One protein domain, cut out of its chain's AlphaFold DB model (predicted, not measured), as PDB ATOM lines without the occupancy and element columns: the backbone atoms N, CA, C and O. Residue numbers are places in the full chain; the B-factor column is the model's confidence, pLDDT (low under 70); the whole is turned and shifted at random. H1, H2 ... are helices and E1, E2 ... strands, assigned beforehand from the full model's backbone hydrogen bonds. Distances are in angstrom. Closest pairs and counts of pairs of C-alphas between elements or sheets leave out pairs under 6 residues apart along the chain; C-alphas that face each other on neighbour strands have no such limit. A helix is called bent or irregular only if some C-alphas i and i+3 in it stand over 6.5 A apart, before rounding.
ATOM      1  N   ILE A   9      78.736 156.854  79.597       96.25
ATOM      2  CA  ILE A   9      77.630 156.356  80.404       96.25
ATOM      3  C   ILE A   9      77.776 156.912  81.814       96.25
ATOM      4  O   ILE A   9      78.832 156.764  82.425       96.25
ATOM      5  N   ASN A  10      76.703 157.485  82.352       96.19
ATOM      6  CA  ASN A  10      76.653 157.936  83.738       96.19
ATOM      7  C   ASN A  10      75.857 156.948  84.595       96.19
ATOM      8  O   ASN A  10      74.754 156.546  84.228       96.19
ATOM      9  N   TYR A  11      76.408 156.566  85.746       94.69
ATOM     10  CA  TYR A  11      75.762 155.657  86.691       94.69
ATOM     11  C   TYR A  11      76.166 156.017  88.124       94.69
ATOM     12  O   TYR A  11      77.338 155.922  88.480       94.69
ATOM     13  N   TYR A  12      75.201 156.479  88.930       93.44
ATOM     14  CA  TYR A  12      75.389 156.908  90.329       93.44
ATOM     15  C   TYR A  12      76.638 157.773  90.556       93.44
ATOM     16  O   TYR A  12      77.525 157.436  91.336       93.44
ATOM     17  N   GLY A  13      76.730 158.890  89.832       92.88
ATOM     18  CA  GLY A  13      77.827 159.855  89.974       92.88
ATOM     19  C   GLY A  13      79.164 159.411  89.373       92.88
ATOM     20  O   GLY A  13      80.140 160.147  89.481       92.88
ATOM     21  N   GLN A  14      79.224 158.237  88.740       96.25
ATOM     22  CA  GLN A  14      80.405 157.749  88.033       96.25
ATOM     23  C   GLN A  14      80.189 157.829  86.522       96.25
ATOM     24  O   GLN A  14      79.109 157.511  86.021       96.25
ATOM     25  N   CYS A  15      81.234 158.244  85.812       96.31
ATOM     26  CA  CYS A  15      81.268 158.379  84.361       96.31
ATOM     27  C   CYS A  15      82.151 157.271  83.777       96.31
ATOM     28  O   CYS A  15      83.312 157.132  84.161       96.31
ATOM     29  N   PHE A  16      81.598 156.502  82.842       96.81
ATOM     30  CA  PHE A  16      82.271 155.406  82.155       96.81
ATOM     31  C   PHE A  16      82.424 155.730  80.676       96.81
ATOM     32  O   PHE A  16      81.466 156.115  80.006       96.81
ATOM     33  N   LYS A  17      83.620 155.511  80.144       95.56
ATOM     34  CA  LYS A  17      83.975 155.702  78.738       95.56
ATOM     35  C   LYS A  17      84.124 154.357  78.038       95.56
ATOM     36  O   LYS A  17      84.257 153.307  78.662       95.56
ATOM     37  N   LEU A  18      84.205 154.386  76.706       93.81
ATOM     38  CA  LEU A  18      84.432 153.188  75.881       93.81
ATOM     39  C   LEU A  18      85.642 152.334  76.313       93.81
ATOM     40  O   LEU A  18      85.643 151.124  76.073       93.81
ATOM     41  N   THR A  19      86.672 152.951  76.902       94.19
ATOM     42  CA  THR A  19      87.875 152.279  77.427       94.19
ATOM     43  C   THR A  19      87.597 151.426  78.658       94.19
ATOM     44  O   THR A  19      88.315 150.456  78.893       94.19
ATOM     45  N   ASP A  20      86.536 151.743  79.392       95.06
ATOM     46  CA  ASP A  20      86.166 151.069  80.635       95.06
ATOM     47  C   ASP A  20      85.310 149.826  80.353       95.06
ATOM     48  O   ASP A  20      85.122 148.969  81.210       95.06
ATOM     49  N   PHE A  21      84.815 149.683  79.119       96.56
ATOM     50  CA  PHE A  21      83.912 148.602  78.751       96.56
ATOM     51  C   PHE A  21      84.647 147.269  78.639       96.56
ATOM     52  O   PHE A  21      85.529 147.061  77.798       96.56
ATOM     53  N   ILE A  22      84.186 146.304  79.422       97.56
ATOM     54  CA  ILE A  22      84.794 144.992  79.566       97.56
ATOM     55  C   ILE A  22      84.177 144.038  78.546       97.56
ATOM     56  O   ILE A  22      82.979 143.760  78.549       97.56
ATOM     57  N   GLY A  23      85.007 143.525  77.640       96.44
ATOM     58  CA  GLY A  23      84.630 142.453  76.724       96.44
ATOM     59  C   GLY A  23      84.921 141.067  77.298       96.44
ATOM     60  O   GLY A  23      85.771 140.911  78.175       96.44
ATOM     61  N   LEU A  24      84.265 140.045  76.739       95.12
ATOM     62  CA  LEU A  24      84.656 138.651  76.958       95.12
ATOM     63  C   LEU A  24      86.134 138.449  76.602       95.12
ATOM     64  O   LEU A  24      86.613 138.996  75.599       95.12
ATOM     65  N   LYS A  25      86.841 137.623  77.376       95.25
ATOM     66  CA  LYS A  25      88.222 137.264  77.050       95.25
ATOM     67  C   LYS A  25      88.302 136.479  75.725       95.25
ATOM     68  O   LYS A  25      87.348 135.778  75.372       95.25
ATOM     69  N   PRO A  26      89.426 136.568  74.983       92.94
ATOM     70  CA  PRO A  26      89.539 136.031  73.621       92.94
ATOM     71  C   PRO A  26      89.183 134.547  73.465       92.94
ATOM     72  O   PRO A  26      88.594 134.159  72.459       92.94
ATOM     73  N   GLN A  27      89.470 133.720  74.469       91.44
ATOM     74  CA  GLN A  27      89.165 132.287  74.452       91.44
ATOM     75  C   GLN A  27      87.659 131.961  74.404       91.44
ATOM     76  O   GLN A  27      87.291 130.854  74.033       91.44
ATOM     77  N   PHE A  28      86.780 132.922  74.713       92.81
ATOM     78  CA  PHE A  28      85.319 132.753  74.667       92.81
ATOM     79  C   PHE A  28      84.695 133.301  73.372       92.81
ATOM     80  O   PHE A  28      83.475 133.415  73.241       92.81
ATOM     81  N   VAL A  29      85.513 133.661  72.374       90.44
ATOM     82  CA  VAL A  29      85.018 134.188  71.091       90.44
ATOM     83  C   VAL A  29      84.177 133.155  70.336       90.44
ATOM     84  O   VAL A  29      83.183 133.542  69.718       90.44
ATOM     85  N   ASN A  30      84.545 131.870  70.390       90.88
ATOM     86  CA  ASN A  30      83.798 130.799  69.725       90.88
ATOM     87  C   ASN A  30      82.432 130.576  70.373       90.88
ATOM     88  O   ASN A  30      81.440 130.543  69.652       90.88
ATOM     89  N   GLU A  31      82.358 130.538  71.706       93.50
ATOM     90  CA  GLU A  31      81.080 130.519  72.432       93.50
ATOM     91  C   GLU A  31      80.177 131.657  71.956       93.50
ATOM     92  O   GLU A  31      79.081 131.414  71.456       93.50
ATOM     93  N   ARG A  32      80.663 132.905  72.018       93.88
ATOM     94  CA  ARG A  32      79.860 134.071  71.623       93.88
ATOM     95  C   ARG A  32      79.372 133.978  70.180       93.88
ATOM     96  O   ARG A  32      78.245 134.375  69.889       93.88
ATOM     97  N   LYS A  33      80.223 133.514  69.261       93.38
ATOM     98  CA  LYS A  33      79.852 133.343  67.849       93.38
ATOM     99  C   LYS A  33      78.776 132.273  67.684       93.38
ATOM    100  O   LYS A  33      77.796 132.540  66.996       93.38
ATOM    101  N   ALA A  34      78.946 131.111  68.316       93.44
ATOM    102  CA  ALA A  34      77.979 130.020  68.273       93.44
ATOM    103  C   ALA A  34      76.628 130.462  68.851       93.44
ATOM    104  O   ALA A  34      75.614 130.361  68.170       93.44
ATOM    105  N   MET A  35      76.620 131.060  70.046       94.25
ATOM    106  CA  MET A  35      75.389 131.505  70.704       94.25
ATOM    107  C   MET A  35      74.631 132.550  69.884       94.25
ATOM    108  O   MET A  35      73.436 132.410  69.644       94.25
ATOM    109  N   ARG A  36      75.321 133.561  69.345       90.88
ATOM    110  CA  ARG A  36      74.666 134.564  68.485       90.88
ATOM    111  C   ARG A  36      74.119 133.982  67.186       90.88
ATOM    112  O   ARG A  36      73.155 134.515  66.640       90.88
ATOM    113  N   LEU A  37      74.747 132.930  66.673       92.69
ATOM    114  CA  LEU A  37      74.283 132.245  65.476       92.69
ATOM    115  C   LEU A  37      73.002 131.459  65.756       92.69
ATOM    116  O   LEU A  37      72.039 131.637  65.014       92.69
ATOM    117  N   LEU A  38      72.975 130.683  66.843       92.69
ATOM    118  CA  LEU A  38      71.784 129.960  67.300       92.69
ATOM    119  C   LEU A  38      70.629 130.932  67.569       92.69
ATOM    120  O   LEU A  38      69.549 130.778  67.004       92.69
ATOM    121  N   GLN A  39      70.892 132.017  68.306       91.12
ATOM    122  CA  GLN A  39      69.894 133.051  68.593       91.12
ATOM    123  C   GLN A  39      69.317 133.679  67.315       91.12
ATOM    124  O   GLN A  39      68.107 133.861  67.208       91.12
ATOM    125  N   LYS A  40      70.153 133.979  66.309       90.69
ATOM    126  CA  LYS A  40      69.690 134.529  65.020       90.69
ATOM    127  C   LYS A  40      68.805 133.549  64.239       90.69
ATOM    128  O   LYS A  40      67.987 133.987  63.435       90.69
ATOM    129  N   ARG A  41      68.998 132.245  64.431       89.50
ATOM    130  CA  ARG A  41      68.232 131.184  63.765       89.50
ATOM    131  C   ARG A  41      67.011 130.740  64.572       89.50
ATOM    132  O   ARG A  41      66.305 129.851  64.116       89.50
ATOM    133  N   HIS A  42      66.753 131.367  65.723       89.88
ATOM    134  CA  HIS A  42      65.720 130.945  66.672       89.88
ATOM    135  C   HIS A  42      65.903 129.490  67.143       89.88
ATOM    136  O   HIS A  42      64.934 128.787  67.417       89.88
ATOM    137  N   GLU A  43      67.156 129.042  67.229       92.69
ATOM    138  CA  GLU A  43      67.532 127.734  67.769       92.69
ATOM    139  C   GLU A  43      67.825 127.841  69.280       92.69
ATOM    140  O   GLU A  43      68.106 128.945  69.765       92.69
ATOM    141  N   PRO A  44      67.784 126.722  70.037       92.31
ATOM    142  CA  PRO A  44      68.097 126.722  71.465       92.31
ATOM    143  C   PRO A  44      69.442 127.394  71.760       92.31
ATOM    144  O   PRO A  44      70.470 127.038  71.183       92.31
ATOM    145  N   CYS A  45      69.430 128.388  72.646       92.06
ATOM    146  CA  CYS A  45      70.582 129.224  72.954       92.06
ATOM    147  C   CYS A  45      70.543 129.654  74.419       92.06
ATOM    148  O   CYS A  45      69.498 130.073  74.907       92.06
ATOM    149  N   ASP A  46      71.696 129.616  75.087       93.62
ATOM    150  CA  ASP A  46      71.802 129.997  76.498       93.62
ATOM    151  C   ASP A  46      71.867 131.523  76.704       93.62
ATOM    152  O   ASP A  46      71.722 132.022  77.819       93.62
ATOM    153  N   TYR A  47      72.125 132.300  75.646       95.06
ATOM    154  CA  TYR A  47      72.189 133.759  75.742       95.06
ATOM    155  C   TYR A  47      70.789 134.352  75.824       95.06
ATOM    156  O   TYR A  47      70.034 134.317  74.849       95.06
ATOM    157  N   ILE A  48      70.498 135.016  76.940       94.12
ATOM    158  CA  ILE A  48      69.212 135.679  77.123       94.12
ATOM    159  C   ILE A  48      69.105 136.940  76.253       94.12
ATOM    160  O   ILE A  48      70.058 137.692  76.015       94.12
ATOM    161  N   SER A  49      67.919 137.169  75.710       92.44
ATOM    162  CA  SER A  49      67.575 138.336  74.907       92.44
ATOM    163  C   SER A  49      67.430 139.596  75.769       92.44
ATOM    164  O   SER A  49      67.290 139.548  76.989       92.44
ATOM    165  N   LYS A  50      67.401 140.770  75.123       90.75
ATOM    166  CA  LYS A  50      67.192 142.049  75.829       90.75
ATOM    167  C   LYS A  50      65.838 142.119  76.549       90.75
ATOM    168  O   LYS A  50      65.730 142.823  77.550       90.75
ATOM    169  N   ASN A  51      64.827 141.412  76.040       92.06
ATOM    170  CA  ASN A  51      63.519 141.328  76.683       92.06
ATOM    171  C   ASN A  51      63.567 140.420  77.913       92.06
ATOM    172  O   ASN A  51      63.070 140.827  78.956       92.06
ATOM    173  N   GLU A  52      64.230 139.265  77.821       93.50
ATOM    174  CA  GLU A  52      64.402 138.346  78.955       93.50
ATOM    175  C   GLU A  52      65.241 138.965  80.079       93.50
ATOM    176  O   GLU A  52      64.914 138.791  81.246       93.50
ATOM    177  N   GLN A  53      66.249 139.785  79.748       94.75
ATOM    178  CA  GLN A  53      67.043 140.531  80.736       94.75
ATOM    179  C   GLN A  53      66.194 141.364  81.712       94.75
ATOM    180  O   GLN A  53      66.622 141.570  82.840       94.75
ATOM    181  N   LYS A  54      64.989 141.809  81.321       92.19
ATOM    182  CA  LYS A  54      64.091 142.579  82.202       92.19
ATOM    183  C   LYS A  54      63.630 141.789  83.433       92.19
ATOM    184  O   LYS A  54      63.222 142.401  84.413       92.19
ATOM    185  N   HIS A  55      63.667 140.457  83.380       92.31
ATOM    186  CA  HIS A  55      63.308 139.592  84.509       92.31
ATOM    187  C   HIS A  55      64.425 139.469  85.551       92.31
ATOM    188  O   HIS A  55      64.146 139.101  86.683       92.31
ATOM    189  N   TYR A  56      65.658 139.807  85.175       93.81
ATOM    190  CA  TYR A  56      66.849 139.717  86.025       93.81
ATOM    191  C   TYR A  56      67.297 141.084  86.549       93.81
ATOM    192  O   TYR A  56      68.290 141.191  87.260       93.81
ATOM    193  N   GLU A  57      66.623 142.153  86.135       92.44
ATOM    194  CA  GLU A  57      66.985 143.519  86.484       92.44
ATOM    195  C   GLU A  57      66.573 143.841  87.924       92.44
ATOM    196  O   GLU A  57      65.404 143.689  88.286       92.44
ATOM    197  N   ILE A  58      67.524 144.324  88.731       87.81
ATOM    198  CA  ILE A  58      67.208 144.879  90.050       87.81
ATOM    199  C   ILE A  58      66.379 146.140  89.841       87.81
ATOM    200  O   ILE A  58      66.821 147.095  89.198       87.81
ATOM    201  N   LYS A  59      65.180 146.144  90.419       80.38
ATOM    202  CA  LYS A  59      64.320 147.322  90.458       80.38
ATOM    203  C   LYS A  59      64.538 148.054  91.781       80.38
ATOM    204  O   LYS A  59      64.492 147.400  92.822       80.38
ATOM    205  N   PRO A  60      64.737 149.379  91.760       70.56
ATOM    206  CA  PRO A  60      64.733 150.181  92.976       70.56
ATOM    207  C   PRO A  60      63.441 149.964  93.768       70.56
ATOM    208  O   PRO A  60      62.358 149.965  93.178       70.56
ATOM    209  N   THR A  61      63.547 149.802  95.086       68.12
ATOM    210  CA  THR A  61      62.390 149.877  95.987       68.12
ATOM    211  C   THR A  61      62.199 151.319  96.461       68.12
ATOM    212  O   THR A  61      63.068 152.170  96.265       68.12
ATOM    213  N   GLU A  62      61.061 151.616  97.094       62.81
ATOM    214  CA  GLU A  62      60.777 152.959  97.628       62.81
ATOM    215  C   GLU A  62      61.794 153.407  98.693       62.81
ATOM    216  O   GLU A  62      62.031 154.602  98.855       62.81
ATOM    217  N   THR A  63      62.400 152.456  99.414       59.16
ATOM    218  CA  THR A  63      63.296 152.728 100.549       59.16
ATOM    219  C   THR A  63      64.769 152.517 100.230       59.16
ATOM    220  O   THR A  63      65.613 153.133 100.874       59.16
ATOM    221  N   ASN A  64      65.105 151.659  99.261       59.12
ATOM    222  CA  ASN A  64      66.485 151.364  98.889       59.12
ATOM    223  C   ASN A  64      66.589 151.077  97.388       59.12
ATOM    224  O   ASN A  64      65.858 150.266  96.823       59.12
ATOM    225  N   ILE A  65      67.568 151.697  96.741       65.50
ATOM    226  CA  ILE A  65      67.731 151.604  95.291       65.50
ATOM    227  C   ILE A  65      68.286 150.234  94.859       65.50
ATOM    228  O   ILE A  65      67.953 149.741  93.783       65.50
ATOM    229  N   ILE A  66      69.103 149.600  95.703       71.25
ATOM    230  CA  ILE A  66      69.587 148.229  95.510       71.25
ATOM    231  C   ILE A  66      69.275 147.428  96.773       71.25
ATOM    232  O   ILE A  66      70.110 147.284  97.667       71.25
ATOM    233  N   ALA A  67      68.049 146.925  96.844       66.38
ATOM    234  CA  ALA A  67      67.636 145.926  97.817       66.38
ATOM    235  C   ALA A  67      66.818 144.846  97.112       66.38
ATOM    236  O   ALA A  67      66.124 145.127  96.133       66.38
ATOM    237  N   LEU A  68      66.918 143.616  97.605       68.38
ATOM    238  CA  LEU A  68      66.030 142.545  97.173       68.38
ATOM    239  C   LEU A  68      64.711 142.694  97.928       68.38
ATOM    240  O   LEU A  68      64.703 142.831  99.151       68.38
ATOM    241  N   ASP A  69      63.607 142.727  97.187       61.03
ATOM    242  CA  ASP A  69      62.280 142.862  97.772       61.03
ATOM    243  C   ASP A  69      61.887 141.562  98.486       61.03
ATOM    244  O   ASP A  69      61.649 140.530  97.858       61.03
ATOM    245  N   SER A  70      61.829 141.623  99.815       55.25
ATOM    246  CA  SER A  70      61.455 140.508 100.691       55.25
ATOM    247  C   SER A  70      59.951 140.200 100.641       55.25
ATOM    248  O   SER A  70      59.513 139.174 101.162       55.25
ATOM    249  N   SER A  71      59.138 141.071 100.025       50.22
ATOM    250  CA  SER A  71      57.670 141.014 100.094       50.22
ATOM    251  C   SER A  71      57.029 139.818  99.375       50.22
ATOM    252  O   SER A  71      55.847 139.551  99.584       50.22
ATOM    253  N   ASN A  72      57.802 139.033  98.615       46.03
ATOM    254  CA  ASN A  72      57.337 137.787  97.994       46.03
ATOM    255  C   ASN A  72      57.522 136.529  98.870       46.03
ATOM    256  O   ASN A  72      57.378 135.415  98.370       46.03
ATOM    257  N   GLY A  73      57.799 136.679 100.172       40.03
ATOM    258  CA  GLY A  73      57.749 135.563 101.130       40.03
ATOM    259  C   GLY A  73      58.978 134.650 101.132       40.03
ATOM    260  O   GLY A  73      58.875 133.488 101.513       40.03
ATOM    261  N   LEU A  74      60.134 135.169 100.713       42.81
ATOM    262  CA  LEU A  74      61.408 134.448 100.678       42.81
ATOM    263  C   LEU A  74      62.446 135.201 101.519       42.81
ATOM    264  O   LEU A  74      63.407 135.768 101.000       42.81
ATOM    265  N   GLU A  75      62.226 135.237 102.836       48.41
ATOM    266  CA  GLU A  75      63.176 135.831 103.793       48.41
ATOM    267  C   GLU A  75      64.549 135.129 103.730       48.41
ATOM    268  O   GLU A  75      65.576 135.796 103.824       48.41
ATOM    269  N   ASP A  76      64.577 133.823 103.435       50.16
ATOM    270  CA  ASP A  76      65.811 133.029 103.312       50.16
ATOM    271  C   ASP A  76      66.567 133.228 101.980       50.16
ATOM    272  O   ASP A  76      67.753 132.913 101.893       50.16
ATOM    273  N   GLU A  77      65.941 133.766 100.923       57.84
ATOM    274  CA  GLU A  77      66.636 133.974  99.636       57.84
ATOM    275  C   GLU A  77      67.405 135.299  99.563       57.84
ATOM    276  O   GLU A  77      68.184 135.518  98.629       57.84
ATOM    277  N   CYS A  78      67.226 136.175 100.549       65.00
ATOM    278  CA  CYS A  78      67.820 137.508 100.567       65.00
ATOM    279  C   CYS A  78      69.291 137.532 101.039       65.00
ATOM    280  O   CYS A  78      69.941 138.574 100.915       65.00
ATOM    281  N   ASP A  79      69.823 136.399 101.515       81.94
ATOM    282  CA  ASP A  79      71.155 136.267 102.124       81.94
ATOM    283  C   ASP A  79      72.107 135.412 101.278       81.94
ATOM    284  O   ASP A  79      72.654 134.406 101.726       81.94
ATOM    285  N   ASP A  80      72.341 135.814 100.030       89.12
ATOM    286  CA  ASP A  80      73.077 134.986  99.070       89.12
ATOM    287  C   ASP A  80      74.069 135.790  98.213       89.12
ATOM    288  O   ASP A  80      74.069 137.026  98.205       89.12
ATOM    289  N   GLU A  81      74.940 135.076  97.498       93.00
ATOM    290  CA  GLU A  81      75.737 135.623  96.403       93.00
ATOM    291  C   GLU A  81      74.995 135.438  95.074       93.00
ATOM    292  O   GLU A  81      74.624 134.335  94.680       93.00
ATOM    293  N   TYR A  82      74.834 136.533  94.338       94.62
ATOM    294  CA  TYR A  82      74.236 136.548  93.010       94.62
ATOM    295  C   TYR A  82      75.281 136.910  91.967       94.62
ATOM    296  O   TYR A  82      76.046 137.864  92.128       94.62
ATOM    297  N   ASN A  83      75.275 136.211  90.837       96.44
ATOM    298  CA  ASN A  83      76.026 136.634  89.665       96.44
ATOM    299  C   ASN A  83      75.426 137.926  89.155       96.44
ATOM    300  O   ASN A  83      74.227 137.974  88.910       96.44
ATOM    301  N   PHE A  84      76.255 138.941  88.934       97.62
ATOM    302  CA  PHE A  84      75.777 140.209  88.406       97.62
ATOM    303  C   PHE A  84      76.469 140.616  87.116       97.62
ATOM    304  O   PHE A  84      77.633 140.287  86.864       97.62
ATOM    305  N   VAL A  85      75.742 141.398  86.326       98.25
ATOM    306  CA  VAL A  85      76.247 142.148  85.181       98.25
ATOM    307  C   VAL A  85      75.710 143.570  85.259       98.25
ATOM    308  O   VAL A  85      74.501 143.773  85.319       98.25
ATOM    309  N   LEU A  86      76.600 144.558  85.174       98.00
ATOM    310  CA  LEU A  86      76.217 145.943  84.915       98.00
ATOM    311  C   LEU A  86      76.389 146.228  83.420       98.00
ATOM    312  O   LEU A  86      77.499 146.186  82.889       98.00
ATOM    313  N   THR A  87      75.283 146.453  82.719       97.31
ATOM    314  CA  THR A  87      75.269 146.585  81.252       97.31
ATOM    315  C   THR A  87      75.815 147.935  80.771       97.31
ATOM    316  O   THR A  87      75.775 148.925  81.490       97.31
ATOM    317  N   CYS A  88      76.291 147.987  79.520       96.44
ATOM    318  CA  CYS A  88      76.623 149.240  78.823       96.44
ATOM    319  C   CYS A  88      75.415 149.824  78.050       96.44
ATOM    320  O   CYS A  88      75.602 150.416  76.985       96.44
ATOM    321  N   ASP A  89      74.184 149.564  78.502       93.50
ATOM    322  CA  ASP A  89      72.997 150.246  77.974       93.50
ATOM    323  C   ASP A  89      72.945 151.696  78.496       93.50
ATOM    324  O   ASP A  89      73.655 152.051  79.436       93.50
ATOM    325  N   ASP A  90      72.095 152.523  77.889       90.06
ATOM    326  CA  ASP A  90      71.772 153.865  78.374       90.06
ATOM    327  C   ASP A  90      70.247 153.964  78.599       90.06
ATOM    328  O   ASP A  90      69.495 153.935  77.613       90.06
ATOM    329  N   PRO A  91      69.763 153.976  79.858       91.88
ATOM    330  CA  PRO A  91      70.541 153.892  81.101       91.88
ATOM    331  C   PRO A  91      71.126 152.484  81.363       91.88
ATOM    332  O   PRO A  91      70.586 151.489  80.860       91.88
ATOM    333  N   PRO A  92      72.190 152.364  82.185       94.62
ATOM    334  CA  PRO A  92      72.723 151.071  82.607       94.62
ATOM    335  C   PRO A  92      71.729 150.284  83.440       94.62
ATOM    336  O   PRO A  92      71.071 150.818  84.329       94.62
ATOM    337  N   ARG A  93      71.692 148.979  83.188       94.19
ATOM    338  CA  ARG A  93      70.868 148.013  83.920       94.19
ATOM    339  C   ARG A  93      71.751 147.083  84.732       94.19
ATOM    340  O   ARG A  93      72.708 146.527  84.177       94.19
ATOM    341  N   LEU A  94      71.411 146.912  86.008       96.00
ATOM    342  CA  LEU A  94      72.043 145.966  86.921       96.00
ATOM    343  C   LEU A  94      71.245 144.661  86.918       96.00
ATOM    344  O   LEU A  94      70.125 144.613  87.417       96.00
ATOM    345  N   LEU A  95      71.818 143.625  86.315       96.00
ATOM    346  CA  LEU A  95      71.199 142.309  86.177       96.00
ATOM    347  C   LEU A  95      71.798 141.351  87.200       96.00
ATOM    348  O   LEU A  95      73.023 141.343  87.341       96.00
ATOM    349  N   ILE A  96      70.973 140.526  87.844       95.44
ATOM    350  CA  ILE A  96      71.402 139.497  88.792       95.44
ATOM    351  C   ILE A  96      70.727 138.145  88.549       95.44
ATOM    352  O   ILE A  96      69.578 138.086  88.127       95.44
ATOM    353  N   ASP A  97      71.438 137.059  88.841       94.50
ATOM    354  CA  ASP A  97      70.887 135.702  88.919       94.50
ATOM    355  C   ASP A  97      71.798 134.799  89.765       94.50
ATOM    356  O   ASP A  97      73.009 135.013  89.807       94.50
ATOM    357  N   LYS A  98      71.260 133.768  90.422       91.25
ATOM    358  CA  LYS A  98      72.075 132.843  91.236       91.25
ATOM    359  C   LYS A  98      72.915 131.875  90.396       91.25
ATOM    360  O   LYS A  98      74.009 131.482  90.788       91.25
ATOM    361  N   THR A  99      72.418 131.482  89.229       90.25
ATOM    362  CA  THR A  99      72.900 130.307  88.485       90.25
ATOM    363  C   THR A  99      73.450 130.644  87.102       90.25
ATOM    364  O   THR A  99      74.385 129.999  86.630       90.25
ATOM    365  N   LEU A 100      72.918 131.677  86.448       92.62
ATOM    366  CA  LEU A 100      73.291 132.040  85.093       92.62
ATOM    367  C   LEU A 100      74.707 132.602  85.042       92.62
ATOM    368  O   LEU A 100      75.122 133.449  85.839       92.62
ATOM    369  N   ASN A 101      75.443 132.163  84.024       93.38
ATOM    370  CA  ASN A 101      76.761 132.692  83.717       93.38
ATOM    371  C   ASN A 101      76.679 134.163  83.291       93.38
ATOM    372  O   ASN A 101      75.760 134.581  82.585       93.38
ATOM    373  N   HIS A 102      77.718 134.942  83.609       96.31
ATOM    374  CA  HIS A 102      77.778 136.362  83.246       96.31
ATOM    375  C   HIS A 102      77.662 136.605  81.736       96.31
ATOM    376  O   HIS A 102      77.025 137.569  81.323       96.31
ATOM    377  N   SER A 103      78.263 135.754  80.888       95.69
ATOM    378  CA  SER A 103      78.144 135.909  79.426       95.69
ATOM    379  C   SER A 103      76.726 135.659  78.933       95.69
ATOM    380  O   SER A 103      76.316 136.300  77.968       95.69
ATOM    381  N   PHE A 104      75.980 134.775  79.596       95.62
ATOM    382  CA  PHE A 104      74.599 134.464  79.246       95.62
ATOM    383  C   PHE A 104      73.719 135.653  79.608       95.62
ATOM    384  O   PHE A 104      73.096 136.222  78.712       95.62
ATOM    385  N   LEU A 105      73.816 136.125  80.860       95.75
ATOM    386  CA  LEU A 105      73.148 137.334  81.353       95.75
ATOM    387  C   LEU A 105      73.406 138.552  80.458       95.75
ATOM    388  O   LEU A 105      72.489 139.302  80.137       95.75
ATOM    389  N   ALA A 106      74.646 138.741  80.006       96.50
ATOM    390  CA  ALA A 106      75.048 139.869  79.172       96.50
ATOM    391  C   ALA A 106      74.802 139.674  77.662       96.50
ATOM    392  O   ALA A 106      75.116 140.575  76.877       96.50
ATOM    393  N   ASN A 107      74.320 138.509  77.213       95.75
ATOM    394  CA  ASN A 107      74.246 138.143  75.790       95.75
ATOM    395  C   ASN A 107      75.607 138.320  75.058       95.75
ATOM    396  O   ASN A 107      75.732 138.852  73.942       95.75
ATOM    397  N   GLY A 108      76.689 137.989  75.766       94.62
ATOM    398  CA  GLY A 108      78.079 138.141  75.333       94.62
ATOM    399  C   GLY A 108      78.462 139.556  74.874       94.62
ATOM    400  O   GLY A 108      79.422 139.718  74.104       94.62
ATOM    401  N   LYS A 109      77.692 140.580  75.265       95.75
ATOM    402  CA  LYS A 109      77.977 141.995  74.990       95.75
ATOM    403  C   LYS A 109      79.060 142.519  75.929       95.75
ATOM    404  O   LYS A 109      79.490 141.819  76.841       95.75
ATOM    405  N   LYS A 110      79.554 143.728  75.665       96.94
ATOM    406  CA  LYS A 110      80.415 144.413  76.630       96.94
ATOM    407  C   LYS A 110      79.591 144.832  77.849       96.94
ATOM    408  O   LYS A 110      78.388 145.066  77.723       96.94
ATOM    409  N   VAL A 111      80.254 144.899  78.995       98.00
ATOM    410  CA  VAL A 111      79.662 145.240  80.293       98.00
ATOM    411  C   VAL A 111      80.528 146.288  80.984       98.00
ATOM    412  O   VAL A 111      81.721 146.380  80.696       98.00
ATOM    413  N   LEU A 112      79.948 147.062  81.894       98.19
ATOM    414  CA  LEU A 112      80.702 147.937  82.794       98.19
ATOM    415  C   LEU A 112      81.378 147.121  83.902       98.19
ATOM    416  O   LEU A 112      82.513 147.397  84.267       98.19
ATOM    417  N   ALA A 113      80.708 146.075  84.389       98.44
ATOM    418  CA  ALA A 113      81.266 145.119  85.340       98.44
ATOM    419  C   ALA A 113      80.528 143.779  85.303       98.44
ATOM    420  O   ALA A 113      79.396 143.685  84.821       98.44
ATOM    421  N   ALA A 114      81.185 142.749  85.837       98.50
ATOM    422  CA  ALA A 114      80.595 141.442  86.090       98.50
ATOM    423  C   ALA A 114      81.291 140.744  87.267       98.50
ATOM    424  O   ALA A 114      82.512 140.820  87.404       98.50
ATOM    425  N   GLY A 115      80.542 140.002  88.072       98.25
ATOM    426  CA  GLY A 115      81.095 139.307  89.235       98.25
ATOM    427  C   GLY A 115      80.008 138.796  90.168       98.25
ATOM    428  O   GLY A 115      78.967 138.353  89.685       98.25
ATOM    429  N   GLY A 116      80.245 138.845  91.476       97.44
ATOM    430  CA  GLY A 116      79.260 138.494  92.502       97.44
ATOM    431  C   GLY A 116      78.779 139.726  93.269       97.44
ATOM    432  O   GLY A 116      79.589 140.601  93.569       97.44
ATOM    433  N   LEU A 117      77.488 139.801  93.583       96.81
ATOM    434  CA  LEU A 117      76.935 140.701  94.597       96.81
ATOM    435  C   LEU A 117      76.478 139.863  95.782       96.81
ATOM    436  O   LEU A 117      75.766 138.883  95.593       96.81
ATOM    437  N   ILE A 118      76.882 140.254  96.984       95.06
ATOM    438  CA  ILE A 118      76.517 139.569  98.218       95.06
ATOM    439  C   ILE A 118      75.480 140.408  98.943       95.06
ATOM    440  O   ILE A 118      75.752 141.557  99.309       95.06
ATOM    441  N   PHE A 119      74.321 139.802  99.172       92.06
ATOM    442  CA  PHE A 119      73.242 140.396  99.940       92.06
ATOM    443  C   PHE A 119      73.173 139.783 101.337       92.06
ATOM    444  O   PHE A 119      73.451 138.597 101.524       92.06
ATOM    445  N   ARG A 120      72.858 140.612 102.330       89.62
ATOM    446  CA  ARG A 120      72.548 140.205 103.705       89.62
ATOM    447  C   ARG A 120      71.378 141.037 104.189       89.62
ATOM    448  O   ARG A 120      71.386 142.256 104.033       89.62
ATOM    449  N   GLN A 121      70.370 140.379 104.730       85.62
ATOM    450  CA  GLN A 121      69.070 140.931 105.086       85.62
ATOM    451  C   GLN A 121      68.485 141.778 103.943       85.62
ATOM    452  O   GLN A 121      67.984 142.883 104.153       85.62
ATOM    453  N   GLY A 122      68.638 141.297 102.703       85.12
ATOM    454  CA  GLY A 122      68.184 141.983 101.487       85.12
ATOM    455  C   GLY A 122      69.006 143.214 101.085       85.12
ATOM    456  O   GLY A 122      68.672 143.867 100.096       85.12
ATOM    457  N   GLN A 123      70.088 143.534 101.799       88.31
ATOM    458  CA  GLN A 123      70.948 144.692 101.546       88.31
ATOM    459  C   GLN A 123      72.252 144.284 100.868       88.31
ATOM    460  O   GLN A 123      72.870 143.292 101.247       88.31
ATOM    461  N   LEU A 124      72.707 145.076  99.895       92.62
ATOM    462  CA  LEU A 124      74.004 144.862  99.259       92.62
ATOM    463  C   LEU A 124      75.142 145.183 100.242       92.62
ATOM    464  O   LEU A 124      75.367 146.347 100.567       92.62
ATOM    465  N   VAL A 125      75.895 144.164 100.660       94.19
ATOM    466  CA  VAL A 125      77.018 144.315 101.607       94.19
ATOM    467  C   VAL A 125      78.377 144.018 100.986       94.19
ATOM    468  O   VAL A 125      79.394 144.521 101.466       94.19
ATOM    469  N   GLY A 126      78.416 143.235  99.909       96.75
ATOM    470  CA  GLY A 126      79.663 142.802  99.295       96.75
ATOM    471  C   GLY A 126      79.607 142.762  97.778       96.75
ATOM    472  O   GLY A 126      78.559 142.537  97.177       96.75
ATOM    473  N   ILE A 127      80.766 142.934  97.155       98.31
ATOM    474  CA  ILE A 127      80.949 142.764  95.714       98.31
ATOM    475  C   ILE A 127      82.224 141.975  95.435       98.31
ATOM    476  O   ILE A 127      83.219 142.095  96.147       98.31
ATOM    477  N   THR A 128      82.216 141.165  94.382       98.44
ATOM    478  CA  THR A 128      83.399 140.460  93.882       98.44
ATOM    479  C   THR A 128      83.574 140.705  92.394       98.44
ATOM    480  O   THR A 128      82.614 140.998  91.685       98.44
ATOM    481  N   ASN A 129      84.792 140.530  91.885       98.12
ATOM    482  CA  ASN A 129      85.053 140.482  90.443       98.12
ATOM    483  C   ASN A 129      85.112 139.045  89.898       98.12
ATOM    484  O   ASN A 129      85.692 138.824  88.833       98.12
ATOM    485  N   ASN A 130      84.549 138.059  90.615       96.50
ATOM    486  CA  ASN A 130      84.657 136.625  90.316       96.50
ATOM    487  C   ASN A 130      83.858 136.213  89.061       96.50
ATOM    488  O   ASN A 130      82.883 135.471  89.127       96.50
ATOM    489  N   SER A 131      84.272 136.697  87.890       95.56
ATOM    490  CA  SER A 131      83.691 136.365  86.592       95.56
ATOM    491  C   SER A 131      84.695 135.616  85.729       95.56
ATOM    492  O   SER A 131      85.769 136.134  85.425       95.56
ATOM    493  N   GLY A 132      84.339 134.412  85.276       91.50
ATOM    494  CA  GLY A 132      85.215 133.602  84.427       91.50
ATOM    495  C   GLY A 132      85.430 134.191  83.033       91.50
ATOM    496  O   GLY A 132      86.562 134.215  82.543       91.50
ATOM    497  N   HIS A 133      84.368 134.709  82.407       93.62
ATOM    498  CA  HIS A 133      84.413 135.150  81.010       93.62
ATOM    499  C   HIS A 133      84.876 136.595  80.827       93.62
ATOM    500  O   HIS A 133      85.597 136.882  79.870       93.62
ATOM    501  N   TYR A 134      84.491 137.501  81.730       97.00
ATOM    502  CA  TYR A 134      84.854 138.919  81.641       97.00
ATOM    503  C   TYR A 134      86.145 139.241  82.395       97.00
ATOM    504  O   TYR A 134      86.962 140.010  81.887       97.00
ATOM    505  N   ARG A 135      86.354 138.614  83.564       96.25
ATOM    506  CA  ARG A 135      87.479 138.831  84.494       96.25
ATOM    507  C   ARG A 135      87.853 140.322  84.628       96.25
ATOM    508  O   ARG A 135      88.907 140.713  84.101       96.25
ATOM    509  N   PRO A 136      86.979 141.155  85.223       97.62
ATOM    510  CA  PRO A 136      87.294 142.560  85.476       97.62
ATOM    511  C   PRO A 136      88.542 142.706  86.345       97.62
ATOM    512  O   PRO A 136      88.717 141.955  87.305       97.62
ATOM    513  N   THR A 137      89.409 143.659  86.020       97.75
ATOM    514  CA  THR A 137      90.514 144.032  86.913       97.75
ATOM    515  C   THR A 137      90.000 144.865  88.084       97.75
ATOM    516  O   THR A 137      88.894 145.401  88.031       97.75
ATOM    517  N   ASP A 138      90.810 145.013  89.129       98.38
ATOM    518  CA  ASP A 138      90.443 145.861  90.266       98.38
ATOM    519  C   ASP A 138      90.244 147.327  89.861       98.38
ATOM    520  O   ASP A 138      89.284 147.966  90.281       98.38
ATOM    521  N   GLU A 139      91.087 147.828  88.954       97.69
ATOM    522  CA  GLU A 139      90.960 149.182  88.407       97.69
ATOM    523  C   GLU A 139      89.630 149.374  87.663       97.69
ATOM    524  O   GLU A 139      88.940 150.366  87.863       97.69
ATOM    525  N   GLN A 140      89.221 148.386  86.859       97.56
ATOM    526  CA  GLN A 140      87.931 148.420  86.161       97.56
ATOM    527  C   GLN A 140      86.744 148.378  87.133       97.56
ATOM    528  O   GLN A 140      85.694 148.955  86.861       97.56
ATOM    529  N   MET A 141      86.903 147.700  88.271       98.38
ATOM    530  CA  MET A 141      85.855 147.587  89.282       98.38
ATOM    531  C   MET A 141      85.724 148.838  90.149       98.38
ATOM    532  O   MET A 141      84.635 149.074  90.661       98.38
ATOM    533  N   LEU A 142      86.774 149.651  90.307       98.31
ATOM    534  CA  LEU A 142      86.782 150.780  91.244       98.31
ATOM    535  C   LEU A 142      85.627 151.765  91.009       98.31
ATOM    536  O   LEU A 142      84.910 152.110  91.949       98.31
ATOM    537  N   ALA A 143      85.398 152.177  89.760       97.38
ATOM    538  CA  ALA A 143      84.283 153.063  89.424       97.38
ATOM    539  C   ALA A 143      82.922 152.401  89.705       97.38
ATOM    540  O   ALA A 143      82.011 153.035  90.227       97.38
ATOM    541  N   VAL A 144      82.777 151.099  89.448       98.12
ATOM    542  CA  VAL A 144      81.529 150.379  89.751       98.12
ATOM    543  C   VAL A 144      81.308 150.229  91.256       98.12
ATOM    544  O   VAL A 144      80.185 150.407  91.717       98.12
ATOM    545  N   ILE A 145      82.360 149.977  92.037       98.56
ATOM    546  CA  ILE A 145      82.298 149.926  93.503       98.56
ATOM    547  C   ILE A 145      81.797 151.265  94.052       98.56
ATOM    548  O   ILE A 145      80.877 151.277  94.864       98.56
ATOM    549  N   LYS A 146      82.329 152.393  93.564       98.19
ATOM    550  CA  LYS A 146      81.862 153.737  93.949       98.19
ATOM    551  C   LYS A 146      80.393 153.964  93.608       98.19
ATOM    552  O   LYS A 146      79.636 154.441  94.450       98.19
ATOM    553  N   ALA A 147      79.984 153.594  92.396       96.81
ATOM    554  CA  ALA A 147      78.600 153.736  91.962       96.81
ATOM    555  C   ALA A 147      77.643 152.899  92.825       96.81
ATOM    556  O   ALA A 147      76.608 153.396  93.262       96.81
ATOM    557  N   LEU A 148      77.993 151.641  93.108       96.56
ATOM    558  CA  LEU A 148      77.161 150.739  93.906       96.56
ATOM    559  C   LEU A 148      77.187 151.067  95.401       96.56
ATOM    560  O   LEU A 148      76.192 150.838  96.081       96.56
ATOM    561  N   TYR A 149      78.269 151.649  95.913       96.25
ATOM    562  CA  TYR A 149      78.302 152.208  97.262       96.25
ATOM    563  C   TYR A 149      77.261 153.323  97.413       96.25
ATOM    564  O   TYR A 149      76.423 153.255  98.305       96.25
ATOM    565  N   LEU A 150      77.219 154.275  96.476       94.06
ATOM    566  CA  LEU A 150      76.198 155.328  96.474       94.06
ATOM    567  C   LEU A 150      74.785 154.768  96.255       94.06
ATOM    568  O   LEU A 150      73.852 155.149  96.956       94.06
ATOM    569  N   ALA A 151      74.623 153.829  95.322       92.12
ATOM    570  CA  ALA A 151      73.329 153.207  95.034       92.12
ATOM    571  C   ALA A 151      72.800 152.320  96.178       92.12
ATOM    572  O   ALA A 151      71.607 152.038  96.237       92.12
ATOM    573  N   SER A 152      73.667 151.870  97.086       91.50
ATOM    574  CA  SER A 152      73.293 151.080  98.267       91.50
ATOM    575  C   SER A 152      73.148 151.930  99.530       91.50
ATOM    576  O   SER A 152      73.168 151.375 100.625       91.50
ATOM    577  N   ASP A 153      73.031 153.257  99.399       91.25
ATOM    578  CA  ASP A 153      72.990 154.182 100.539       91.25
ATOM    579  C   ASP A 153      74.188 153.971 101.485       91.25
ATOM    580  O   ASP A 153      74.069 153.904 102.707       91.25
ATOM    581  N   ASN A 154      75.374 153.808 100.891       93.69
ATOM    582  CA  ASN A 154      76.652 153.628 101.577       93.69
ATOM    583  C   ASN A 154      76.773 152.329 102.405       93.69
ATOM    584  O   ASN A 154      77.622 152.246 103.294       93.69
ATOM    585  N   ARG A 155      75.952 151.304 102.129       91.88
ATOM    586  CA  ARG A 155      75.967 150.021 102.868       91.88
ATOM    587  C   ARG A 155      76.934 148.977 102.318       91.88
ATOM    588  O   ARG A 155      77.326 148.062 103.048       91.88
ATOM    589  N   LEU A 156      77.358 149.111 101.061       95.25
ATOM    590  CA  LEU A 156      78.378 148.234 100.495       95.25
ATOM    591  C   LEU A 156      79.669 148.331 101.331       95.25
ATOM    592  O   LEU A 156      80.286 149.389 101.429       95.25
ATOM    593  N   SER A 157      80.069 147.215 101.934       96.75
ATOM    594  CA  SER A 157      81.064 147.186 103.010       96.75
ATOM    595  C   SER A 157      82.413 146.629 102.556       96.75
ATOM    596  O   SER A 157      83.458 147.142 102.960       96.75
ATOM    597  N   TYR A 158      82.417 145.619 101.681       97.81
ATOM    598  CA  TYR A 158      83.656 145.006 101.200       97.81
ATOM    599  C   TYR A 158      83.666 144.688  99.708       97.81
ATOM    600  O   TYR A 158      82.640 144.441  99.073       97.81
ATOM    601  N   TYR A 159      84.879 144.647  99.168       98.44
ATOM    602  CA  TYR A 159      85.185 144.154  97.834       98.44
ATOM    603  C   TYR A 159      86.148 142.968  97.934       98.44
ATOM    604  O   TYR A 159      87.238 143.114  98.483       98.44
ATOM    605  N   LYS A 160      85.775 141.801  97.398       98.00
ATOM    606  CA  LYS A 160      86.666 140.633  97.299       98.00
ATOM    607  C   LYS A 160      87.214 140.500  95.876       98.00
ATOM    608  O   LYS A 160      86.485 140.172  94.937       98.00
ATOM    609  N   SER A 161      88.514 140.730  95.727       98.06
ATOM    610  CA  SER A 161      89.250 140.587  94.474       98.06
ATOM    611  C   SER A 161      89.795 139.177  94.287       98.06
ATOM    612  O   SER A 161      90.496 138.628  95.138       98.06
ATOM    613  N   TYR A 162      89.552 138.629  93.101       97.12
ATOM    614  CA  TYR A 162      90.091 137.364  92.620       97.12
ATOM    615  C   TYR A 162      91.206 137.559  91.580       97.12
ATOM    616  O   TYR A 162      91.548 136.611  90.868       97.12
ATOM    617  N   VAL A 163      91.801 138.755  91.478       95.38
ATOM    618  CA  VAL A 163      92.953 138.986  90.585       95.38
ATOM    619  C   VAL A 163      94.172 138.183  91.056       95.38
ATOM    620  O   VAL A 163      94.843 137.551  90.239       95.38
ATOM    621  N   SER A 164      94.427 138.128  92.369       92.12
ATOM    622  CA  SER A 164      95.536 137.374  92.972       92.12
ATOM    623  C   SER A 164      95.130 135.986  93.488       92.12
ATOM    624  O   SER A 164      93.946 135.636  93.563       92.12
ATOM    625  N   LYS A 165      96.129 135.161  93.822       90.88
ATOM    626  CA  LYS A 165      95.978 133.932  94.617       90.88
ATOM    627  C   LYS A 165      96.843 134.075  95.881       90.88
ATOM    628  O   LYS A 165      98.049 134.229  95.701       90.88
ATOM    629  N   PRO A 166      96.278 134.035  97.103       91.75
ATOM    630  CA  PRO A 166      94.846 133.950  97.430       91.75
ATOM    631  C   PRO A 166      94.049 135.197  96.997       91.75
ATOM    632  O   PRO A 166      94.622 136.197  96.544       91.75
ATOM    633  N   ALA A 167      92.716 135.096  97.055       95.38
ATOM    634  CA  ALA A 167      91.836 136.250  96.875       95.38
ATOM    635  C   ALA A 167      92.062 137.269  98.006       95.38
ATOM    636  O   ALA A 167      92.435 136.892  99.112       95.38
ATOM    637  N   LYS A 168      91.849 138.554  97.720       96.44
ATOM    638  CA  LYS A 168      92.085 139.658  98.662       96.44
ATOM    639  C   LYS A 168      90.796 140.413  98.939       96.44
ATOM    640  O   LYS A 168      90.064 140.718  98.000       96.44
ATOM    641  N   THR A 169      90.540 140.744 100.197       97.19
ATOM    642  CA  THR A 169      89.367 141.527 100.609       97.19
ATOM    643  C   THR A 169      89.785 142.958 100.918       97.19
ATOM    644  O   THR A 169      90.824 143.173 101.527       97.19
ATOM    645  N   TYR A 170      88.985 143.931 100.495       98.00
ATOM    646  CA  TYR A 170      89.229 145.361 100.656       98.00
ATOM    647  C   TYR A 170      88.019 146.032 101.299       98.00
ATOM    648  O   TYR A 170      86.876 145.675 101.003       98.00
ATOM    649  N   VAL A 171      88.273 147.040 102.131       97.88
ATOM    650  CA  VAL A 171      87.241 147.848 102.787       97.88
ATOM    651  C   VAL A 171      86.709 148.897 101.813       97.88
ATOM    652  O   VAL A 171      87.454 149.752 101.340       97.88
ATOM    653  N   VAL A 172      85.410 148.877 101.512       98.00
ATOM    654  CA  VAL A 172      84.846 149.754 100.468       98.00
ATOM    655  C   VAL A 172      84.898 151.230 100.856       98.00
ATOM    656  O   VAL A 172      85.214 152.055 100.002       98.00
ATOM    657  N   GLN A 173      84.694 151.572 102.132       97.06
ATOM    658  CA  GLN A 173      84.812 152.956 102.617       97.06
ATOM    659  C   GLN A 173      86.196 153.567 102.341       97.06
ATOM    660  O   GLN A 173      86.310 154.767 102.104       97.06
ATOM    661  N   GLU A 174      87.244 152.744 102.326       97.25
ATOM    662  CA  GLU A 174      88.599 153.181 101.986       97.25
ATOM    663  C   GLU A 174      88.781 153.296 100.473       97.25
ATOM    664  O   GLU A 174      89.439 154.220 100.008       97.25
ATOM    665  N   LEU A 175      88.166 152.406  99.686       97.88
ATOM    666  CA  LEU A 175      88.254 152.431  98.223       97.88
ATOM    667  C   LEU A 175      87.559 153.646  97.601       97.88
ATOM    668  O   LEU A 175      88.045 154.198  96.614       97.88
ATOM    669  N   VAL A 176      86.416 154.074  98.146       97.56
ATOM    670  CA  VAL A 176      85.583 155.110  97.507       97.56
ATOM    671  C   VAL A 176      86.245 156.485  97.462       97.56
ATOM    672  O   VAL A 176      85.920 157.284  96.582       97.56
ATOM    673  N   VAL A 177      87.214 156.737  98.343       97.00
ATOM    674  CA  VAL A 177      87.997 157.981  98.379       97.00
ATOM    675  C   VAL A 177      89.270 157.928  97.526       97.00
ATOM    676  O   VAL A 177      89.950 158.941  97.394       97.00
ATOM    677  N   LEU A 178      89.617 156.776  96.941       97.19
ATOM    678  CA  LEU A 178      90.826 156.630  96.127       97.19
ATOM    679  C   LEU A 178      90.601 157.084  94.686       97.19
ATOM    680  O   LEU A 178      89.591 156.750  94.075       97.19
ATOM    681  N   ASP A 179      91.594 157.740  94.093       95.38
ATOM    682  CA  ASP A 179      91.587 158.058  92.656       95.38
ATOM    683  C   ASP A 179      91.896 156.848  91.763       95.38
ATOM    684  O   ASP A 179      91.566 156.857  90.582       95.38
ATOM    685  N   GLY A 180      92.540 155.817  92.314       95.62
ATOM    686  CA  GLY A 180      92.965 154.623  91.585       95.62
ATOM    687  C   GLY A 180      93.291 153.471  92.532       95.62
ATOM    688  O   GLY A 180      93.628 153.690  93.701       95.62
ATOM    689  N   PHE A 181      93.201 152.236  92.035       96.44
ATOM    690  CA  PHE A 181      93.268 151.042  92.879       96.44
ATOM    691  C   PHE A 181      94.690 150.714  93.352       96.44
ATOM    692  O   PHE A 181      94.878 150.001  94.332       96.44
ATOM    693  N   SER A 182      95.720 151.276  92.716       96.31
ATOM    694  CA  SER A 182      97.127 151.065  93.095       96.31
ATOM    695  C   SER A 182      97.474 151.496  94.526       96.31
ATOM    696  O   SER A 182      98.485 151.051  95.063       96.31
ATOM    697  N   LYS A 183      96.647 152.352  95.140       96.38
ATOM    698  CA  LYS A 183      96.792 152.823  96.526       96.38
ATOM    699  C   LYS A 183      95.992 151.991  97.537       96.38
ATOM    700  O   LYS A 183      96.034 152.297  98.723       96.38
ATOM    701  N   ALA A 184      95.225 151.001  97.082       97.31
ATOM    702  CA  ALA A 184      94.369 150.203  97.945       97.31
ATOM    703  C   ALA A 184      95.176 149.153  98.718       97.31
ATOM    704  O   ALA A 184      95.960 148.401  98.131       97.31
ATOM    705  N   SER A 185      94.901 149.043 100.016       96.81
ATOM    706  CA  SER A 185      95.457 147.997 100.875       96.81
ATOM    707  C   SER A 185      94.377 146.965 101.200       96.81
ATOM    708  O   SER A 185      93.284 147.355 101.626       96.81
ATOM    709  N   PRO A 186      94.636 145.661 101.001       97.25
ATOM    710  CA  PRO A 186      93.708 144.628 101.445       97.25
ATOM    711  C   PRO A 186      93.619 144.599 102.981       97.25
ATOM    712  O   PRO A 186      94.377 145.289 103.665       97.25
ATOM    713  N   LEU A 187      92.670 143.831 103.509       94.62
ATOM    714  CA  LEU A 187      92.694 143.390 104.901       94.62
ATOM    715  C   LEU A 187      93.874 142.435 105.105       94.62
ATOM    716  O   LEU A 187      94.095 141.559 104.261       94.62
ATOM    717  N   ASP A 188      94.592 142.623 106.206       93.19
ATOM    718  CA  ASP A 188      95.629 141.701 106.667       93.19
ATOM    719  C   ASP A 188      95.019 140.511 107.437       93.19
ATOM    720  O   ASP A 188      93.838 140.513 107.797       93.19
ATOM    721  N   ASP A 189      95.813 139.459 107.668       87.12
ATOM    722  CA  ASP A 189      95.347 138.205 108.290       87.12
ATOM    723  C   ASP A 189      94.869 138.387 109.749       87.12
ATOM    724  O   ASP A 189      94.097 137.574 110.262       87.12
ATOM    725  N   ASP A 190      95.323 139.443 110.424       89.62
ATOM    726  CA  ASP A 190      94.968 139.827 111.791       89.62
ATOM    727  C   ASP A 190      93.952 140.982 111.856       89.62
ATOM    728  O   ASP A 190      93.683 141.529 112.932       89.62
ATOM    729  N   GLU A 191      93.326 141.315 110.726       91.69
ATOM    730  CA  GLU A 191      92.286 142.332 110.625       91.69
ATOM    731  C   GLU A 191      90.906 141.728 110.344       91.69
ATOM    732  O   GLU A 191      90.730 140.800 109.554       91.69
ATOM    733  N   ILE A 192      89.878 142.315 110.955       90.56
ATOM    734  CA  ILE A 192      88.473 142.010 110.668       90.56
ATOM    735  C   ILE A 192      87.738 143.241 110.167       90.56
ATOM    736  O   ILE A 192      88.042 144.373 110.545       90.56
ATOM    737  N   LEU A 193      86.712 143.007 109.353       91.06
ATOM    738  CA  LEU A 193      85.747 144.029 108.984       91.06
ATOM    739  C   LEU A 193      84.622 144.076 110.019       91.06
ATOM    740  O   LEU A 193      83.936 143.084 110.259       91.06
ATOM    741  N   LEU A 194      84.407 145.244 110.607       87.50
ATOM    742  CA  LEU A 194      83.296 145.491 111.513       87.50
ATOM    743  C   LEU A 194      81.997 145.757 110.754       87.50
ATOM    744  O   LEU A 194      82.003 146.207 109.610       87.50
ATOM    745  N   ALA A 195      80.866 145.583 111.440       83.56
ATOM    746  CA  ALA A 195      79.535 145.864 110.893       83.56
ATOM    747  C   ALA A 195      79.351 147.323 110.425       83.56
ATOM    748  O   ALA A 195      78.494 147.605 109.599       83.56
ATOM    749  N   ASN A 196      80.162 148.258 110.933       83.75
ATOM    750  CA  ASN A 196      80.164 149.656 110.495       83.75
ATOM    751  C   ASN A 196      81.033 149.912 109.245       83.75
ATOM    752  O   ASN A 196      81.228 151.071 108.873       83.75
ATOM    753  N   GLY A 197      81.588 148.861 108.633       84.56
ATOM    754  CA  GLY A 197      82.429 148.940 107.442       84.56
ATOM    755  C   GLY A 197      83.868 149.388 107.700       84.56
ATOM    756  O   GLY A 197      84.542 149.757 106.747       84.56
ATOM    757  N   LYS A 198      84.352 149.378 108.951       89.12
ATOM    758  CA  LYS A 198      85.744 149.725 109.296       89.12
ATOM    759  C   LYS A 198      86.577 148.483 109.605       89.12
ATOM    760  O   LYS A 198      86.052 147.521 110.161       89.12
ATOM    761  N   ARG A 199      87.877 148.528 109.297       93.75
ATOM    762  CA  ARG A 199      88.832 147.494 109.727       93.75
ATOM    763  C   ARG A 199      89.193 147.635 111.212       93.75
ATOM    764  O   ARG A 199      89.277 148.752 111.726       93.75
ATOM    765  N   GLN A 200      89.405 146.512 111.894       92.12
ATOM    766  CA  GLN A 200      89.875 146.439 113.280       92.12
ATOM    767  C   GLN A 200      90.902 145.314 113.445       92.12
ATOM    768  O   GLN A 200      90.676 144.202 112.978       92.12
ATOM    769  N   MET A 201      91.979 145.594 114.182       90.56
ATOM    770  CA  MET A 201      92.977 144.598 114.582       90.56
ATOM    771  C   MET A 201      92.414 143.629 115.626       90.56
ATOM    772  O   MET A 201      91.860 144.058 116.648       90.56
ATOM    773  N   ILE A 202      92.627 142.331 115.428       85.38
ATOM    774  CA  ILE A 202      92.365 141.308 116.439       85.38
ATOM    775  C   ILE A 202      93.546 141.296 117.420       85.38
ATOM    776  O   ILE A 202      94.566 140.656 117.192       85.38
ATOM    777  N   SER A 203      93.427 142.000 118.547       74.44
ATOM    778  CA  SER A 203      94.431 141.928 119.617       74.44
ATOM    779  C   SER A 203      94.091 140.783 120.583       74.44
ATOM    780  O   SER A 203      93.063 140.851 121.259       74.44
TER     781      SER A 203
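This is residues 9 to 203 of the 261 residues of an uncharacterized protein of Legionella erythra (UniProt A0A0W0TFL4). A strongly twisted six-stranded sheet forms the core, with helix H5 packed slantwise over one face, the small hairpin E1 and E2 packed on H5, and short H4 on the opposite face. Helix H1 lies toward one end of the long axis, and the hairpin E9 and E10 toward the other, next to E8. The printed part has 195 residues with six named helices and ten named strands, ordered E1 E2 H1 H2 H3 E3 E4 H4 E5 E6 H5 E7 E8 H6 E9 E10. The sheet, E4 E3 E5 E6 E7 E8, is mixed, and so is the class, helices and strands, with under half of the residues in named elements. The whole is compact, with a radius of gyration of the C-alphas of 17.1 A, and elongated, 62 by 40 by 29 A.

The sheet holds E4, residues 94 to 97; E3, 81 to 87, 18.7 A from first to last C-alpha; E5, 111 to 120, 25.0 A, which bends by 60 degrees at residue 115; E6, 123 to 128, 15.2 A; E7, 158 to 161; and E8, 168 to 171. H5, residues 138 to 151, spans 19.2 A, and H1, 26 to 40, spans 21.7 A. H1 is irregular, with C-alphas 27 and 30 7.3 A apart; H5 only just, with C-alphas 140 and 143 6.7 A apart. H2 is residues 52 to 55, H3 75 to 78, H4 102 to 105 and H6 172 to 175. E1, residues 9 to 11, begins at C-alpha (77.630, 156.356, 80.404); E2 is 14 to 17. E9 is 191 to 193; E10, 199 to 201, ends at C-alpha (92.977, 144.598, 114.582).

E3 is antiparallel to E4 in a hairpin (N 85 to O 95, 2.9 A) and to E5 (N 84 to O 115, 2.9 A), within hydrogen-bond range. E5 and E6 are a hairpin, N 118 to O 126 at 2.8 A; E7 and E8 another, N 161 to O 168 at 2.8 A. E6 and E7 are parallel at 21 degrees, N 160 to O 127 at 2.9 A; with H5 between them along the chain they form a strand-helix-strand unit, its crossover right-handed. H5 is on the sheet at a height of 7.7 A, slantwise at 50 degrees to E5 on the local plane. H6, on the same face, touches H5, closest at the C-alphas of Leu 142 and Leu 175, 7.3 A. H4 is on the opposite face at a height of 7.8 A; E4, H4, E5 form a split unit, E3 between the strands, its crossover right-handed. In the hairpin E1 and E2, N 11 to O 14 is 2.9 A; the closest C-alphas of E2 and H5, Gln 14 and Ala 147, are 5.9 A apart. H2 and H3 only graze the sheet; H1 is not on it, but H1 and H4 are near each other, with 5 pairs of C-alphas within 10 A. In the hairpin E9 and E10, N 192 to O 200 is 2.9 A; the closest C-alphas of E10 and E8, Arg 199 and Val 171, are 7.1 A apart. O i to N i+4 pairs are within range in 9 of 11 for H1 and 8 of 10 for H5; the other helices are too short.

The C-alphas farthest apart, Arg 41 and Ser 203, are 62.6 A apart. The printed part has no cut; the links H1 to H2, H2 to H3 and H6 to E9 are long. Mean pLDDT of the printed part is 90.6, under 70 at residues 61 to 65 and 67 to 78.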